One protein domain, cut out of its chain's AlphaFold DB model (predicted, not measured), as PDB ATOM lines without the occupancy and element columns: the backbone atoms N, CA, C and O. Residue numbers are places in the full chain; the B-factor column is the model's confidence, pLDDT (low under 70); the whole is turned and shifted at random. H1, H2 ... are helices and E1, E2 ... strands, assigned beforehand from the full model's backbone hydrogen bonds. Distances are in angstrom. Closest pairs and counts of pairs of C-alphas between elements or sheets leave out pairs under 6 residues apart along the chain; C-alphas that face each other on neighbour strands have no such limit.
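Overview. This is residues 111 to 241 of the 241 residues of an uncharacterized protein of Candidatus Giovannonibacteria bacterium (UniProt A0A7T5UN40). One helix, H5, runs through the middle, and H3 crosses it at nearly a right angle; H4 folds back from the beginning of H5 as a helical hairpin, with H7 side by side with H4. The long helix H1 runs past the beginning of H5, while H6 lies by its other end, and the short strand E1 sticks out with residues 158 to 163. The printed part has 131 residues, with seven named helices and one named strand in the order H1 H2 H3 E1 H4 H5 H6 H7, and its class is mostly helix. It is compact, with a radius of gyration of the C-alphas of 14.9 A and spans of 38 by 37 by 24 A.

Along the chain. Find C-alpha 111 at (163.483, 220.378, 272.172); from there H1, residues 111 to 131, runs 30.3 A. Next come H2, residues 137 to 143, and H3, residues 145 to 152. E1, residues 158 to 160, pairs with no named strand. H4, residues 164 to 177, measures 20.0 A. Look for C-alpha 180 at (163.315, 197.393, 270.367), where H5, residues 180 to 197, begins its 25.8 A. H6 spans residues 208 to 216, and H7, residues 223 to 230, ends at C-alpha 230, (172.308, 210.037, 283.097).

Arrangement. Begin with H5, the hub, which touches four helices. H3 touches it about perpendicular, at 88 degrees, and the C-alphas of Ala 152 and Ile 193 are closest, 5.2 A apart. H4 and H5 form a helical hairpin, a steep tilt of 38 degrees, opposite ways, closest at the C-alphas of Leu 175 and Gly 182, 4.2 A. H7 touches H4 at a shallow tilt of 11 degrees, opposite ways, with the C-alphas of Gln 176 and Val 223 closest at 6.1 A. H1 only just touches H5, with 3 pairs of C-alphas within 8 A, closest at Val 122 and Pro 181, 7.3 A. H6 is close to H5 but not clearly touching, the C-alphas of Met 194 and Lys 216 being 7.7 A apart. H2 is near H5, with 5 pairs of C-alphas within 10 A. In H3, H4, H5 and H7 every O i to N i+4 pair is within hydrogen-bond range; in H1 it is 16 of 17, in H6 3 of 5, and in H2 0 of 3, with 1 of 4 O i to N i+3 pairs.

Size, cuts and confidence. The C-alphas farthest apart are those of Ile 131 and Arg 241, 43.4 A. The printed part has no cut and no long link. Look for pLDDT under 70 at residues 128 to 145, 199 to 211 and 238 to 241.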
ATOM      1  N   GLU A 111     164.196 221.636 271.911       84.69
ATOM      2  CA  GLU A 111     163.483 220.378 272.172       84.69
ATOM      3  C   GLU A 111     162.797 219.841 270.909       84.69
ATOM      4  O   GLU A 111     162.950 218.663 270.595       84.69
ATOM      5  N   GLY A 112     162.146 220.709 270.128       86.56
ATOM      6  CA  GLY A 112     161.492 220.320 268.878       86.56
ATOM      7  C   GLY A 112     162.475 219.848 267.802       86.56
ATOM      8  O   GLY A 112     162.176 218.914 267.060       86.56
ATOM      9  N   GLU A 113     163.678 220.430 267.739       86.19
ATOM     10  CA  GLU A 113     164.744 219.942 266.847       86.19
ATOM     11  C   GLU A 113     165.214 218.545 267.273       86.19
ATOM     12  O   GLU A 113     165.369 217.663 266.430       86.19
ATOM     13  N   LEU A 114     165.403 218.317 268.577       85.12
ATOM     14  CA  LEU A 114     165.842 217.022 269.097       85.12
ATOM     15  C   LEU A 114     164.799 215.927 268.841       85.12
ATOM     16  O   LEU A 114     165.161 214.831 268.414       85.12
ATOM     17  N   GLU A 115     163.515 216.224 269.046       86.69
ATOM     18  CA  GLU A 115     162.422 215.305 268.715       86.69
ATOM     19  C   GLU A 115     162.382 214.990 267.219       86.69
ATOM     20  O   GLU A 115     162.348 213.817 266.844       86.69
ATOM     21  N   SER A 116     162.493 216.011 266.364       87.69
ATOM     22  CA  SER A 116     162.535 215.836 264.910       87.69
ATOM     23  C   SER A 116     163.711 214.960 264.462       87.69
ATOM     24  O   SER A 116     163.554 214.114 263.578       87.69
ATOM     25  N   VAL A 117     164.881 215.100 265.096       85.69
ATOM     26  CA  VAL A 117     166.040 214.237 264.833       85.69
ATOM     27  C   VAL A 117     165.739 212.786 265.210       85.69
ATOM     28  O   VAL A 117     166.041 211.892 264.417       85.69
ATOM     29  N   ILE A 118     165.125 212.529 266.371       84.44
ATOM     30  CA  ILE A 118     164.762 211.166 266.792       84.44
ATOM     31  C   ILE A 118     163.747 210.560 265.825       84.44
ATOM     32  O   ILE A 118     163.950 209.439 265.360       84.44
ATOM     33  N   ASP A 119     162.683 211.292 265.497       87.88
ATOM     34  CA  ASP A 119     161.641 210.810 264.592       87.88
ATOM     35  C   ASP A 119     162.229 210.500 263.207       87.88
ATOM     36  O   ASP A 119     161.983 209.429 262.653       87.88
ATOM     37  N   SER A 120     163.129 211.350 262.706       86.31
ATOM     38  CA  SER A 120     163.841 211.103 261.452       86.31
ATOM     39  C   SER A 120     164.737 209.856 261.498       86.31
ATOM     40  O   SER A 120     164.813 209.113 260.522       86.31
ATOM     41  N   ILE A 121     165.402 209.580 262.625       82.06
ATOM     42  CA  ILE A 121     166.196 208.349 262.799       82.06
ATOM     43  C   ILE A 121     165.295 207.115 262.837       82.06
ATOM     44  O   ILE A 121     165.667 206.070 262.307       82.06
ATOM     45  N   VAL A 122     164.118 207.213 263.456       84.06
ATOM     46  CA  VAL A 122     163.133 206.122 263.486       84.06
ATOM     47  C   VAL A 122     162.603 205.833 262.084       84.06
ATOM     48  O   VAL A 122     162.490 204.667 261.702       84.06
ATOM     49  N   GLU A 123     162.312 206.869 261.298       85.62
ATOM     50  CA  GLU A 123     161.929 206.726 259.892       85.62
ATOM     51  C   GLU A 123     163.022 206.036 259.075       85.62
ATOM     52  O   GLU A 123     162.734 205.070 258.362       85.62
ATOM     53  N   ASP A 124     164.274 206.479 259.216       79.50
ATOM     54  CA  ASP A 124     165.416 205.867 258.537       79.50
ATOM     55  C   ASP A 124     165.597 204.407 258.966       79.50
ATOM     56  O   ASP A 124     165.779 203.532 258.122       79.50
ATOM     57  N   TYR A 125     165.466 204.109 260.260       75.31
ATOM     58  CA  TYR A 125     165.549 202.750 260.797       75.31
ATOM     59  C   TYR A 125     164.469 201.825 260.213       75.31
ATOM     60  O   TYR A 125     164.743 200.687 259.819       75.31
ATOM     61  N   ASN A 126     163.230 202.310 260.130       78.62
ATOM     62  CA  ASN A 126     162.122 201.561 259.541       78.62
ATOM     63  C   ASN A 126     162.310 201.369 258.029       78.62
ATOM     64  O   ASN A 126     161.975 200.308 257.498       78.62
ATOM     65  N   ARG A 127     162.895 202.358 257.344       76.25
ATOM     66  CA  ARG A 127     163.252 202.270 255.926       76.25
ATOM     67  C   ARG A 127     164.388 201.272 255.693       76.25
ATOM     68  O   ARG A 127     164.278 200.443 254.795       76.25
ATOM     69  N   GLU A 128     165.436 201.272 256.507       68.62
ATOM     70  CA  GLU A 128     166.552 200.326 256.381       68.62
ATOM     71  C   GLU A 128     166.131 198.875 256.615       68.62
ATOM     72  O   GLU A 128     166.535 198.004 255.842       68.62
ATOM     73  N   LYS A 129     165.242 198.615 257.592       62.66
ATOM     74  CA  LYS A 129     164.601 197.294 257.759       62.66
ATOM     75  C   LYS A 129     163.968 196.777 256.465       62.66
ATOM     76  O   LYS A 129     163.877 195.566 256.287       62.66
ATOM     77  N   SER A 130     163.513 197.680 255.595       53.59
ATOM     78  CA  SER A 130     162.883 197.335 254.322       53.59
ATOM     79  C   SER A 130     163.857 197.222 253.141       53.59
ATOM     80  O   SER A 130     163.445 196.709 252.103       53.59
ATOM     81  N   ILE A 131     165.123 197.661 253.268       46.84
ATOM     82  CA  ILE A 131     166.020 197.824 252.107       46.84
ATOM     83  C   ILE A 131     167.335 197.017 252.180       46.84
ATOM     84  O   ILE A 131     167.686 196.458 251.145       46.84
ATOM     85  N   LEU A 132     168.060 196.849 253.304       43.84
ATOM     86  CA  LEU A 132     169.365 196.131 253.280       43.84
ATOM     87  C   LEU A 132     169.788 195.475 254.623       43.84
ATOM     88  O   LEU A 132     169.765 196.146 255.651       43.84
ATOM     89  N   PRO A 133     170.295 194.215 254.631       42.81
ATOM     90  CA  PRO A 133     170.914 193.582 255.804       42.81
ATOM     91  C   PRO A 133     172.442 193.777 255.931       42.81
ATOM     92  O   PRO A 133     173.051 193.189 256.821       42.81
ATOM     93  N   TYR A 134     173.096 194.562 255.067       47.25
ATOM     94  CA  TYR A 134     174.564 194.648 255.033       47.25
ATOM     95  C   TYR A 134     175.068 196.056 254.704       47.25
ATOM     96  O   TYR A 134     175.212 196.414 253.538       47.25
ATOM     97  N   THR A 135     175.447 196.817 255.726       43.47
ATOM     98  CA  THR A 135     176.407 197.924 255.589       43.47
ATOM     99  C   THR A 135     177.449 197.814 256.693       43.47
ATOM    100  O   THR A 135     177.124 197.535 257.849       43.47
ATOM    101  N   SER A 136     178.722 197.965 256.324       51.59
ATOM    102  CA  SER A 136     179.849 197.887 257.252       51.59
ATOM    103  C   SER A 136     179.764 198.999 258.306       51.59
ATOM    104  O   SER A 136     179.112 200.025 258.111       51.59
ATOM    105  N   MET A 137     180.459 198.825 259.431       47.62
ATOM    106  CA  MET A 137     180.537 199.824 260.509       47.62
ATOM    107  C   MET A 137     181.005 201.207 260.004       47.62
ATOM    108  O   MET A 137     180.621 202.223 260.568       47.62
ATOM    109  N   GLU A 138     181.767 201.256 258.906       47.78
ATOM    110  CA  GLU A 138     182.184 202.496 258.234       47.78
ATOM    111  C   GLU A 138     181.053 203.172 257.442       47.78
ATOM    112  O   GLU A 138     181.000 204.396 257.391       47.78
ATOM    113  N   SER A 139     180.113 202.410 256.872       48.12
ATOM    114  CA  SER A 139     178.962 202.974 256.148       48.12
ATOM    115  C   SER A 139     177.831 203.408 257.091       48.12
ATOM    116  O   SER A 139     177.166 204.405 256.816       48.12
ATOM    117  N   ALA A 140     177.683 202.761 258.255       45.81
ATOM    118  CA  ALA A 140     176.763 203.209 259.310       45.81
ATOM    119  C   ALA A 140     177.119 204.609 259.861       45.81
ATOM    120  O   ALA A 140     176.235 205.382 260.229       45.81
ATOM    121  N   VAL A 141     178.408 204.973 259.855       48.78
ATOM    122  CA  VAL A 141     178.883 206.316 260.234       48.78
ATOM    123  C   VAL A 141     178.518 207.373 259.177       48.78
ATOM    124  O   VAL A 141     178.388 208.543 259.514       48.78
ATOM    125  N   GLY A 142     178.286 206.995 257.916       55.28
ATOM    126  CA  GLY A 142     178.028 207.952 256.833       55.28
ATOM    127  C   GLY A 142     176.618 208.557 256.816       55.28
ATOM    128  O   GLY A 142     176.480 209.741 256.521       55.28
ATOM    129  N   TYR A 143     175.577 207.774 257.135       53.03
ATOM    130  CA  TYR A 143     174.176 208.236 257.057       53.03
ATOM    131  C   TYR A 143     173.528 208.431 258.437       53.03
ATOM    132  O   TYR A 143     172.960 209.486 258.714       53.03
ATOM    133  N   PHE A 144     173.696 207.466 259.350       58.97
ATOM    134  CA  PHE A 144     173.234 207.581 260.741       58.97
ATOM    135  C   PHE A 144     174.201 208.367 261.624       58.97
ATOM    136  O   PHE A 144     173.779 208.959 262.618       58.97
ATOM    137  N   GLY A 145     175.490 208.386 261.273       62.31
ATOM    138  CA  GLY A 145     176.539 208.941 262.126       62.31
ATOM    139  C   GLY A 145     176.310 210.400 262.495       62.31
ATOM    140  O   GLY A 145     176.379 210.705 263.675       62.31
ATOM    141  N   ASN A 146     175.923 211.265 261.554       70.69
ATOM    142  CA  ASN A 146     175.734 212.694 261.844       70.69
ATOM    143  C   ASN A 146     174.552 212.958 262.798       70.69
ATOM    144  O   ASN A 146     174.654 213.780 263.709       70.69
ATOM    145  N   LYS A 147     173.425 212.248 262.626       80.75
ATOM    146  CA  LYS A 147     172.248 212.404 263.502       80.75
ATOM    147  C   LYS A 147     172.502 211.791 264.887       80.75
ATOM    148  O   LYS A 147     172.164 212.388 265.906       80.75
ATOM    149  N   CYS A 148     173.158 210.630 264.937       81.75
ATOM    150  CA  CYS A 148     173.570 209.996 266.188       81.75
ATOM    151  C   CYS A 148     174.678 210.769 266.910       81.75
ATOM    152  O   CYS A 148     174.688 210.781 268.136       81.75
ATOM    153  N   GLU A 149     175.580 211.436 266.189       85.00
ATOM    154  CA  GLU A 149     176.613 212.315 266.745       85.00
ATOM    155  C   GLU A 149     175.981 213.466 267.512       85.00
ATOM    156  O   GLU A 149     176.305 213.668 268.681       85.00
ATOM    157  N   ARG A 150     174.986 214.125 266.918       85.50
ATOM    158  CA  ARG A 150     174.245 215.196 267.584       85.50
ATOM    159  C   ARG A 150     173.637 214.764 268.921       85.50
ATOM    160  O   ARG A 150     173.705 215.502 269.900       85.50
ATOM    161  N   MET A 151     173.073 213.559 268.982       90.12
ATOM    162  CA  MET A 151     172.550 212.995 270.231       90.12
ATOM    163  C   MET A 151     173.668 212.561 271.185       90.12
ATOM    164  O   MET A 151     173.566 212.769 272.392       90.12
ATOM    165  N   ALA A 152     174.751 211.981 270.664       92.50
ATOM    166  CA  ALA A 152     175.896 211.528 271.446       92.50
ATOM    167  C   ALA A 152     176.548 212.672 272.233       92.50
ATOM    168  O   ALA A 152     176.936 212.470 273.384       92.50
ATOM    169  N   GLU A 153     176.611 213.879 271.664       92.75
ATOM    170  CA  GLU A 153     177.142 215.084 272.315       92.75
ATOM    171  C   GLU A 153     176.492 215.376 273.675       92.75
ATOM    172  O   GLU A 153     177.179 215.812 274.606       92.75
ATOM    173  N   LEU A 154     175.202 215.055 273.842       95.31
ATOM    174  CA  LEU A 154     174.493 215.206 275.117       95.31
ATOM    175  C   LEU A 154     175.089 214.332 276.223       95.31
ATOM    176  O   LEU A 154     174.954 214.661 277.401       95.31
ATOM    177  N   PHE A 155     175.745 213.227 275.877       96.12
ATOM    178  CA  PHE A 155     176.242 212.224 276.819       96.12
ATOM    179  C   PHE A 155     177.759 212.183 276.915       96.12
ATOM    180  O   PHE A 155     178.263 211.449 277.767       96.12
ATOM    181  N   ILE A 156     178.484 212.908 276.062       94.06
ATOM    182  CA  ILE A 156     179.951 212.933 276.038       94.06
ATOM    183  C   ILE A 156     180.499 213.760 277.195       94.06
ATOM    184  O   ILE A 156     180.010 214.847 277.495       94.06
ATOM    185  N   GLY A 157     181.583 213.266 277.788       94.25
ATOM    186  CA  GLY A 157     182.380 214.063 278.705       94.25
ATOM    187  C   GLY A 157     181.780 214.222 280.102       94.25
ATOM    188  O   GLY A 157     180.890 213.485 280.526       94.25
ATOM    189  N   ILE A 158     182.333 215.180 280.842       95.69
ATOM    190  CA  ILE A 158     181.882 215.558 282.183       95.69
ATOM    191  C   ILE A 158     181.182 216.909 282.078       95.69
ATOM    192  O   ILE A 158     181.800 217.888 281.664       95.69
ATOM    193  N   SER A 159     179.912 216.957 282.471       96.06
ATOM    194  CA  SER A 159     179.102 218.177 282.440       96.06
ATOM    195  C   SER A 159     179.390 219.089 283.631       96.06
ATOM    196  O   SER A 159     179.384 218.647 284.781       96.06
ATOM    197  N   LEU A 160     179.575 220.373 283.345       96.81
ATOM    198  CA  LEU A 160     179.360 221.478 284.273       96.81
ATOM    199  C   LEU A 160     177.972 222.061 283.988       96.81
ATOM    200  O   LEU A 160     177.639 222.277 282.826       96.81
ATOM    201  N   GLY A 161     177.169 222.287 285.028       94.56
ATOM    202  CA  GLY A 161     175.760 222.672 284.889       94.56
ATOM    203  C   GLY A 161     174.812 221.478 284.733       94.56
ATOM    204  O   GLY A 161     175.219 220.365 284.394       94.56
ATOM    205  N   ASN A 162     173.527 221.723 285.000       94.25
ATOM    206  CA  ASN A 162     172.476 220.697 284.997       94.25
ATOM    207  C   ASN A 162     171.443 220.881 283.873       94.25
ATOM    208  O   ASN A 162     170.513 220.080 283.780       94.25
ATOM    209  N   GLY A 163     171.603 221.885 283.000       94.62
ATOM    210  CA  GLY A 163     170.620 222.213 281.960       94.62
ATOM    211  C   GLY A 163     170.395 221.095 280.937       94.62
ATOM    212  O   GLY A 163     169.324 221.004 280.355       94.62
ATOM    213  N   LEU A 164     171.352 220.171 280.772       95.88
ATOM    214  CA  LEU A 164     171.187 219.005 279.890       95.88
ATOM    215  C   LEU A 164     170.257 217.923 280.440       95.88
ATOM    216  O   LEU A 164     169.914 217.005 279.697       95.88
ATOM    217  N   LYS A 165     169.886 217.967 281.726       95.06
ATOM    218  CA  LYS A 165     169.111 216.893 282.358       95.06
ATOM    219  C   LYS A 165     167.780 216.659 281.637       95.06
ATOM    220  O   LYS A 165     167.523 215.529 281.241       95.06
ATOM    221  N   GLN A 166     167.013 217.720 281.391       94.25
ATOM    222  CA  GLN A 166     165.721 217.645 280.701       94.25
ATOM    223  C   GLN A 166     165.857 217.082 279.279       94.25
ATOM    224  O   GLN A 166     165.138 216.166 278.901       94.25
ATOM    225  N   TYR A 167     166.850 217.540 278.512       95.12
ATOM    226  CA  TYR A 167     167.095 217.029 277.158       95.12
ATOM    227  C   TYR A 167     167.464 215.541 277.151       95.12
ATOM    228  O   TYR A 167     166.996 214.784 276.300       95.12
ATOM    229  N   ARG A 168     168.281 215.096 278.116       96.19
ATOM    230  CA  ARG A 168     168.627 213.676 278.285       96.19
ATOM    231  C   ARG A 168     167.408 212.848 278.684       96.19
ATOM    232  O   ARG A 168     167.234 211.763 278.140       96.19
ATOM    233  N   GLU A 169     166.590 213.346 279.610       95.62
ATOM    234  CA  GLU A 169     165.338 212.713 280.043       95.62
ATOM    235  C   GLU A 169     164.384 212.519 278.867       95.62
ATOM    236  O   GLU A 169     164.021 211.383 278.563       95.62
ATOM    237  N   ASN A 170     164.056 213.599 278.158       93.81
ATOM    238  CA  ASN A 170     163.139 213.573 277.019       93.81
ATOM    239  C   ASN A 170     163.620 212.590 275.946       93.81
ATOM    240  O   ASN A 170     162.863 211.725 275.501       93.81
ATOM    241  N   MET A 171     164.906 212.659 275.588       94.69
ATOM    242  CA  MET A 171     165.491 211.768 274.589       94.69
ATOM    243  C   MET A 171     165.433 210.299 275.029       94.69
ATOM    244  O   MET A 171     164.993 209.441 274.267       94.69
ATOM    245  N   LEU A 172     165.863 209.987 276.255       96.62
ATOM    246  CA  LEU A 172     165.915 208.606 276.735       96.62
ATOM    247  C   LEU A 172     164.520 208.009 276.947       96.62
ATOM    248  O   LEU A 172     164.315 206.846 276.608       96.62
ATOM    249  N   PHE A 173     163.547 208.780 277.438       96.00
ATOM    250  CA  PHE A 173     162.168 208.304 277.567       96.00
ATOM    251  C   PHE A 173     161.489 208.116 276.211       96.00
ATOM    252  O   PHE A 173     160.785 207.124 276.018       96.00
ATOM    253  N   LYS A 174     161.761 208.990 275.233       94.06
ATOM    254  CA  LYS A 174     161.323 208.773 273.851       94.06
ATOM    255  C   LYS A 174     161.910 207.474 273.303       94.06
ATOM    256  O   LYS A 174     161.146 206.636 272.830       94.06
ATOM    257  N   LEU A 175     163.220 207.244 273.430       94.25
ATOM    258  CA  LEU A 175     163.837 205.974 273.020       94.25
ATOM    259  C   LEU A 175     163.210 204.774 273.743       94.25
ATOM    260  O   LEU A 175     162.888 203.780 273.100       94.25
ATOM    261  N   GLN A 176     162.958 204.872 275.047       96.94
ATOM    262  CA  GLN A 176     162.324 203.799 275.815       96.94
ATOM    263  C   GLN A 176     160.923 203.469 275.281       96.94
ATOM    264  O   GLN A 176     160.581 202.297 275.131       96.94
ATOM    265  N   SER A 177     160.131 204.491 274.940       95.81
ATOM    266  CA  SER A 177     158.773 204.325 274.403       95.81
ATOM    267  C   SER A 177     158.727 203.596 273.055       95.81
ATOM    268  O   SER A 177     157.707 203.001 272.709       95.81
ATOM    269  N   LEU A 178     159.835 203.601 272.306       92.38
ATOM    270  CA  LEU A 178     159.946 202.936 271.010       92.38
ATOM    271  C   LEU A 178     160.226 201.431 271.126       92.38
ATOM    272  O   LEU A 178     160.153 200.734 270.118       92.38
ATOM    273  N   GLY A 179     160.562 200.911 272.312       94.44
ATOM    274  CA  GLY A 179     160.900 199.500 272.516       94.44
ATOM    275  C   GLY A 179     162.185 199.078 271.789       94.44
ATOM    276  O   GLY A 179     163.214 199.745 271.878       94.44
ATOM    277  N   GLU A 180     162.143 197.959 271.058       91.56
ATOM    278  CA  GLU A 180     163.315 197.393 270.367       91.56
ATOM    279  C   GLU A 180     164.012 198.375 269.387       91.56
ATOM    280  O   GLU A 180     165.244 198.452 269.414       91.56
ATOM    281  N   PRO A 181     163.299 199.153 268.538       89.06
ATOM    282  CA  PRO A 181     163.908 200.244 267.773       89.06
ATOM    283  C   PRO A 181     164.727 201.223 268.626       89.06
ATOM    284  O   PRO A 181     165.853 201.557 268.259       89.06
ATOM    285  N   GLY A 182     164.194 201.645 269.774       91.75
ATOM    286  CA  GLY A 182     164.863 202.584 270.672       91.75
ATOM    287  C   GLY A 182     166.163 202.036 271.253       91.75
ATOM    288  O   GLY A 182     167.169 202.742 271.272       91.75
ATOM    289  N   GLU A 183     166.180 200.756 271.631       94.31
ATOM    290  CA  GLU A 183     167.397 200.068 272.092       94.31
ATOM    291  C   GLU A 183     168.482 200.021 271.006       94.31
ATOM    292  O   GLU A 183     169.662 200.251 271.276       94.31
ATOM    293  N   LYS A 184     168.100 199.788 269.745       88.62
ATOM    294  CA  LYS A 184     169.051 199.777 268.622       88.62
ATOM    295  C   LYS A 184     169.605 201.165 268.315       88.62
ATOM    296  O   LYS A 184     170.804 201.291 268.068       88.62
ATOM    297  N   ILE A 185     168.765 202.198 268.368       88.81
ATOM    298  CA  ILE A 185     169.202 203.593 268.219       88.81
ATOM    299  C   ILE A 185     170.162 203.960 269.354       88.81
ATOM    300  O   ILE A 185     171.243 204.489 269.096       88.81
ATOM    301  N   TRP A 186     169.824 203.613 270.598       94.19
ATOM    302  CA  TRP A 186     170.705 203.829 271.744       94.19
ATOM    303  C   TRP A 186     172.061 203.140 271.573       94.19
ATOM    304  O   TRP A 186     173.100 203.761 271.801       94.19
ATOM    305  N   HIS A 187     172.083 201.895 271.091       90.88
ATOM    306  CA  HIS A 187     173.334 201.194 270.807       90.88
ATOM    307  C   HIS A 187     174.220 201.975 269.823       90.88
ATOM    308  O   HIS A 187     175.423 202.114 270.049       90.88
ATOM    309  N   LYS A 188     173.625 202.560 268.775       87.44
ATOM    310  CA  LYS A 188     174.343 203.423 267.825       87.44
ATOM    311  C   LYS A 188     174.834 204.723 268.449       87.44
ATOM    312  O   LYS A 188     175.973 205.110 268.199       87.44
ATOM    313  N   ILE A 189     174.044 205.356 269.311       90.94
ATOM    314  CA  ILE A 189     174.493 206.524 270.082       90.94
ATOM    315  C   ILE A 189     175.724 206.160 270.922       90.94
ATOM    316  O   ILE A 189     176.722 206.877 270.888       90.94
ATOM    317  N   VAL A 190     175.705 205.024 271.624       91.88
ATOM    318  CA  VAL A 190     176.838 204.556 272.438       91.88
ATOM    319  C   VAL A 190     178.082 204.296 271.594       91.88
ATOM    320  O   VAL A 190     179.170 204.715 271.991       91.88
ATOM    321  N   GLU A 191     177.946 203.658 270.428       86.06
ATOM    322  CA  GLU A 191     179.057 203.481 269.483       86.06
ATOM    323  C   GLU A 191     179.687 204.836 269.111       86.06
ATOM    324  O   GLU A 191     180.910 204.986 269.167       86.06
ATOM    325  N   VAL A 192     178.870 205.849 268.807       86.62
ATOM    326  CA  VAL A 192     179.353 207.193 268.456       86.62
ATOM    327  C   VAL A 192     180.011 207.893 269.652       86.62
ATOM    328  O   VAL A 192     181.124 208.401 269.512       86.62
ATOM    329  N   ILE A 193     179.410 207.842 270.849       91.56
ATOM    330  CA  ILE A 193     180.023 208.353 272.091       91.56
ATOM    331  C   ILE A 193     181.412 207.732 272.285       91.56
ATOM    332  O   ILE A 193     182.385 208.432 272.575       91.56
ATOM    333  N   MET A 194     181.522 206.412 272.119       88.38
ATOM    334  CA  MET A 194     182.784 205.690 272.265       88.38
ATOM    335  C   MET A 194     183.840 206.158 271.263       88.38
ATOM    336  O   MET A 194     184.995 206.344 271.650       88.38
ATOM    337  N   LEU A 195     183.457 206.337 269.998       83.75
ATOM    338  CA  LEU A 195     184.354 206.785 268.933       83.75
ATOM    339  C   LEU A 195     184.846 208.218 269.162       83.75
ATOM    340  O   LEU A 195     186.027 208.492 268.938       83.75
ATOM    341  N   LEU A 196     183.972 209.107 269.638       85.06
ATOM    342  CA  LEU A 196     184.307 210.503 269.921       85.06
ATOM    343  C   LEU A 196     185.181 210.638 271.175       85.06
ATOM    344  O   LEU A 196     186.185 211.347 271.159       85.06
ATOM    345  N   GLU A 197     184.887 209.895 272.245       88.25
ATOM    346  CA  GLU A 197     185.706 209.928 273.463       88.25
ATOM    347  C   GLU A 197     187.034 209.178 273.337       88.25
ATOM    348  O   GLU A 197     187.952 209.399 274.136       88.25
ATOM    349  N   ARG A 198     187.133 208.235 272.394       83.62
ATOM    350  CA  ARG A 198     188.307 207.374 272.214       83.62
ATOM    351  C   ARG A 198     188.623 207.192 270.722       83.62
ATOM    352  O   ARG A 198     188.469 206.093 270.199       83.62
ATOM    353  N   PRO A 199     189.172 208.211 270.032       69.88
ATOM    354  CA  PRO A 199     189.395 208.167 268.580       69.88
ATOM    355  C   PRO A 199     190.288 207.012 268.098       69.88
ATOM    356  O   PRO A 199     190.119 206.516 266.989       69.88
ATOM    357  N   LYS A 200     191.197 206.520 268.954       68.38
ATOM    358  CA  LYS A 200     192.038 205.334 268.689       68.38
ATOM    359  C   LYS A 200     191.244 204.021 268.555       68.38
ATOM    360  O   LYS A 200     191.835 202.984 268.277       68.38
ATOM    361  N   MET A 201     189.933 204.054 268.797       61.59
ATOM    362  CA  MET A 201     189.009 202.924 268.668       61.59
ATOM    363  C   MET A 201     188.347 202.839 267.287       61.59
ATOM    364  O   MET A 201     187.560 201.916 267.064       61.59
ATOM    365  N   ARG A 202     188.640 203.785 266.379       59.06
ATOM    366  CA  ARG A 202     188.137 203.757 265.002       59.06
ATOM    367  C   ARG A 202     188.591 202.471 264.280       59.06
ATOM    368  O   ARG A 202     189.692 201.979 264.556       59.06
ATOM    369  N   PRO A 203     187.766 201.916 263.375       53.66
ATOM    370  CA  PRO A 203     188.194 200.842 262.480       53.66
ATOM    371  C   PRO A 203     189.516 201.213 261.785       53.66
ATOM    372  O   PRO A 203     189.726 202.372 261.434       53.66
ATOM    373  N   GLY A 204     190.442 200.256 261.665       54.53
ATOM    374  CA  GLY A 204     191.766 200.473 261.057       54.53
ATOM    375  C   GLY A 204     192.935 200.665 262.034       54.53
ATOM    376  O   GLY A 204     194.088 200.621 261.611       54.53
ATOM    377  N   PHE A 205     192.689 200.797 263.344       54.47
ATOM    378  CA  PHE A 205     193.755 200.720 264.355       54.47
ATOM    379  C   PHE A 205     193.986 199.268 264.811       54.47
ATOM    380  O   PHE A 205     193.032 198.551 265.129       54.47
ATOM    381  N   ALA A 206     195.261 198.861 264.887       50.25
ATOM    382  CA  ALA A 206     195.741 197.476 265.044       50.25
ATOM    383  C   ALA A 206     195.302 196.721 266.323       50.25
ATOM    384  O   ALA A 206     195.644 195.557 266.483       50.25
ATOM    385  N   ASP A 207     194.547 197.353 267.227       57.00
ATOM    386  CA  ASP A 207     194.136 196.765 268.512       57.00
ATOM    387  C   ASP A 207     192.684 197.131 268.894       57.00
ATOM    388  O   ASP A 207     192.316 197.229 270.066       57.00
ATOM    389  N   SER A 208     191.846 197.421 267.893       61.31
ATOM    390  CA  SER A 208     190.485 197.932 268.103       61.31
ATOM    391  C   SER A 208     189.527 196.876 268.676       61.31
ATOM    392  O   SER A 208     188.813 197.187 269.624       61.31
ATOM    393  N   GLY A 209     189.548 195.623 268.210       61.59
ATOM    394  CA  GLY A 209     188.543 194.606 268.581       61.59
ATOM    395  C   GLY A 209     188.479 194.251 270.077       61.59
ATOM    396  O   GLY A 209     187.449 194.435 270.721       61.59
ATOM    397  N   VAL A 210     189.585 193.793 270.677       60.91
ATOM    398  CA  VAL A 210     189.614 193.386 272.103       60.91
ATOM    399  C   VAL A 210     189.404 194.583 273.033       60.91
ATOM    400  O   VAL A 210     188.753 194.482 274.077       60.91
ATOM    401  N   ARG A 211     189.935 195.749 272.654       67.62
ATOM    402  CA  ARG A 211     189.753 196.984 273.420       67.62
ATOM    403  C   ARG A 211     188.311 197.490 273.339       67.62
ATOM    404  O   ARG A 211     187.823 198.024 274.331       67.62
ATOM    405  N   GLN A 212     187.617 197.305 272.210       72.00
ATOM    406  CA  GLN A 212     186.228 197.746 272.038       72.00
ATOM    407  C   GLN A 212     185.324 197.094 273.081       72.00
ATOM    408  O   GLN A 212     184.614 197.815 273.774       72.00
ATOM    409  N   GLU A 213     185.420 195.779 273.278       77.25
ATOM    410  CA  GLU A 213     184.582 195.065 274.252       77.25
ATOM    411  C   GLU A 213     184.825 195.514 275.699       77.25
ATOM    412  O   GLU A 213     183.877 195.773 276.445       77.25
ATOM    413  N   LYS A 214     186.092 195.711 276.092       82.31
ATOM    414  CA  LYS A 214     186.416 196.253 277.421       82.31
ATOM    415  C   LYS A 214     185.796 197.631 277.637       82.31
ATOM    416  O   LYS A 214     185.246 197.899 278.703       82.31
ATOM    417  N   TYR A 215     185.879 198.504 276.634       83.31
ATOM    418  CA  TYR A 215     185.348 199.857 276.743       83.31
ATOM    419  C   TYR A 215     183.827 199.906 276.667       83.31
ATOM    420  O   TYR A 215     183.257 200.695 277.413       83.31
ATOM    421  N   LYS A 216     183.167 199.064 275.855       87.44
ATOM    422  CA  LYS A 216     181.695 198.965 275.798       87.44
ATOM    423  C   LYS A 216     181.110 198.799 277.194       87.44
ATOM    424  O   LYS A 216     180.172 199.491 277.567       87.44
ATOM    425  N   ALA A 217     181.740 197.973 278.023       90.00
ATOM    426  CA  ALA A 217     181.267 197.711 279.372       90.00
ATOM    427  C   ALA A 217     181.242 198.950 280.305       90.00
ATOM    428  O   ALA A 217     180.562 198.913 281.331       90.00
ATOM    429  N   LEU A 218     181.931 200.043 279.940       92.19
ATOM    430  CA  LEU A 218     181.960 201.321 280.668       92.19
ATOM    431  C   LEU A 218     180.800 202.267 280.326       92.19
ATOM    432  O   LEU A 218     180.676 203.318 280.961       92.19
ATOM    433  N   TYR A 219     179.983 201.932 279.328       94.44
ATOM    434  CA  TYR A 219     178.845 202.736 278.888       94.44
ATOM    435  C   TYR A 219     177.540 201.975 279.149       94.44
ATOM    436  O   TYR A 219     177.541 200.740 279.088       94.44
ATOM    437  N   PRO A 220     176.424 202.674 279.410       95.94
ATOM    438  CA  PRO A 220     175.114 202.040 279.470       95.94
ATOM    439  C   PRO A 220     174.785 201.358 278.143       95.94
ATOM    440  O   PRO A 220     174.821 202.004 277.101       95.94
ATOM    441  N   GLN A 221     174.508 200.060 278.162       94.69
ATOM    442  CA  GLN A 221     174.253 199.269 276.954       94.69
ATOM    443  C   GLN A 221     172.769 199.175 276.602       94.69
ATOM    444  O   GLN A 221     172.458 198.770 275.489       94.69
ATOM    445  N   THR A 222     171.882 199.557 277.522       96.94
ATOM    446  CA  THR A 222     170.436 199.639 277.286       96.94
ATOM    447  C   THR A 222     169.908 201.029 277.613       96.94
ATOM    448  O   THR A 222     170.545 201.775 278.370       96.94
ATOM    449  N   VAL A 223     168.728 201.369 277.094       97.81
ATOM    450  CA  VAL A 223     168.054 202.636 277.421       97.81
ATOM    451  C   VAL A 223     167.769 202.723 278.923       97.81
ATOM    452  O   VAL A 223     167.991 203.764 279.538       97.81
ATOM    453  N   GLU A 224     167.366 201.619 279.557       97.81
ATOM    454  CA  GLU A 224     167.142 201.573 281.009       97.81
ATOM    455  C   GLU A 224     168.427 201.865 281.806       97.81
ATOM    456  O   GLU A 224     168.418 202.646 282.762       97.81
ATOM    457  N   GLU A 225     169.558 201.268 281.414       97.44
ATOM    458  CA  GLU A 225     170.851 201.573 282.032       97.44
ATOM    459  C   GLU A 225     171.227 203.049 281.826       97.44
ATOM    460  O   GLU A 225     171.820 203.669 282.715       97.44
ATOM    461  N   ALA A 226     170.895 203.620 280.665       97.38
ATOM    462  CA  ALA A 226     171.181 205.009 280.338       97.38
ATOM    463  C   ALA A 226     170.364 205.971 281.202       97.38
ATOM    464  O   ALA A 226     170.935 206.915 281.747       97.38
ATOM    465  N   ILE A 227     169.072 205.695 281.409       97.62
ATOM    466  CA  ILE A 227     168.204 206.449 282.324       97.62
ATOM    467  C   ILE A 227     168.792 206.410 283.739       97.62
ATOM    468  O   ILE A 227     169.053 207.456 284.335       97.62
ATOM    469  N   LYS A 228     169.134 205.221 284.255       96.44
ATOM    470  CA  LYS A 228     169.764 205.097 285.582       96.44
ATOM    471  C   LYS A 228     171.031 205.947 285.704       96.44
ATOM    472  O   LYS A 228     171.222 206.616 286.717       96.44
ATOM    473  N   ASN A 229     171.886 205.937 284.682       94.50
ATOM    474  CA  ASN A 229     173.154 206.666 284.694       94.50
ATOM    475  C   ASN A 229     172.972 208.187 284.571       94.50
ATOM    476  O   ASN A 229     173.461 208.946 285.407       94.50
ATOM    477  N   PHE A 230     172.290 208.638 283.520       94.81
ATOM    478  CA  PHE A 230     172.308 210.037 283.097       94.81
ATOM    479  C   PHE A 230     171.168 210.877 283.672       94.81
ATOM    480  O   PHE A 230     171.310 212.097 283.728       94.81
ATOM    481  N   VAL A 231     170.077 210.235 284.093       94.19
ATOM    482  CA  VAL A 231     168.882 210.888 284.645       94.19
ATOM    483  C   VAL A 231     168.831 210.715 286.158       94.19
ATOM    484  O   VAL A 231     168.752 211.690 286.904       94.19
ATOM    485  N   GLU A 232     168.921 209.470 286.632       94.38
ATOM    486  CA  GLU A 232     168.832 209.177 288.068       94.38
ATOM    487  C   GLU A 232     170.165 209.355 288.804       94.38
ATOM    488  O   GLU A 232     170.195 209.321 290.035       94.38
ATOM    489  N   HIS A 233     171.270 209.507 288.067       90.88
ATOM    490  CA  HIS A 233     172.633 209.579 288.601       90.88
ATOM    491  C   HIS A 233     172.999 208.394 289.511       90.88
ATOM    492  O   HIS A 233     173.756 208.524 290.477       90.88
ATOM    493  N   LYS A 234     172.478 207.207 289.186       91.38
ATOM    494  CA  LYS A 234     172.758 205.949 289.881       91.38
ATOM    495  C   LYS A 234     173.733 205.085 289.078       91.38
ATOM    496  O   LYS A 234     173.745 205.119 287.847       91.38
ATOM    497  N   PRO A 235     174.532 204.236 289.749       87.31
ATOM    498  CA  PRO A 235     175.297 203.209 289.057       87.31
ATOM    499  C   PRO A 235     174.356 202.293 288.264       87.31
ATOM    500  O   PRO A 235     173.479 201.654 288.840       87.31
ATOM    501  N   PHE A 236     174.562 202.195 286.951       88.25
ATOM    502  CA  PHE A 236     173.774 201.318 286.079       88.25
ATOM    503  C   PHE A 236     174.201 199.843 286.177       88.25
ATOM    504  O   PHE A 236     173.452 198.955 285.786       88.25
ATOM    505  N   ARG A 237     175.385 199.563 286.754       84.44
ATOM    506  CA  ARG A 237     175.907 198.214 287.041       84.44
ATOM    507  C   ARG A 237     176.668 198.191 288.366       84.44
ATOM    508  O   ARG A 237     177.493 199.063 288.628       84.44
ATOM    509  N   GLN A 238     176.453 197.156 289.181       63.72
ATOM    510  CA  GLN A 238     177.076 197.020 290.511       63.72
ATOM    511  C   GLN A 238     178.607 196.830 290.474       63.72
ATOM    512  O   GLN A 238     179.284 197.142 291.449       63.72
ATOM    513  N   LYS A 239     179.164 196.344 289.356       57.78
ATOM    514  CA  LYS A 239     180.563 195.887 289.249       57.78
ATOM    515  C   LYS A 239     181.613 197.006 289.107       57.78
ATOM    516  O   LYS A 239     182.800 196.715 289.170       57.78
ATOM    517  N   TYR A 240     181.206 198.265 288.924       49.69
ATOM    518  CA  TYR A 240     182.117 199.383 288.611       49.69
ATOM    519  C   TYR A 240     182.288 200.409 289.749       49.69
ATOM    520  O   TYR A 240     182.561 201.579 289.478       49.69
ATOM    521  N   ARG A 241     182.122 199.985 291.010       43.88
ATOM    522  CA  ARG A 241     182.471 200.806 292.185       43.88
ATOM    523  C   ARG A 241     183.984 200.863 292.403       43.88
ATOM    524  O   ARG A 241     184.630 199.798 292.298       43.88
TER     525      ARG A 241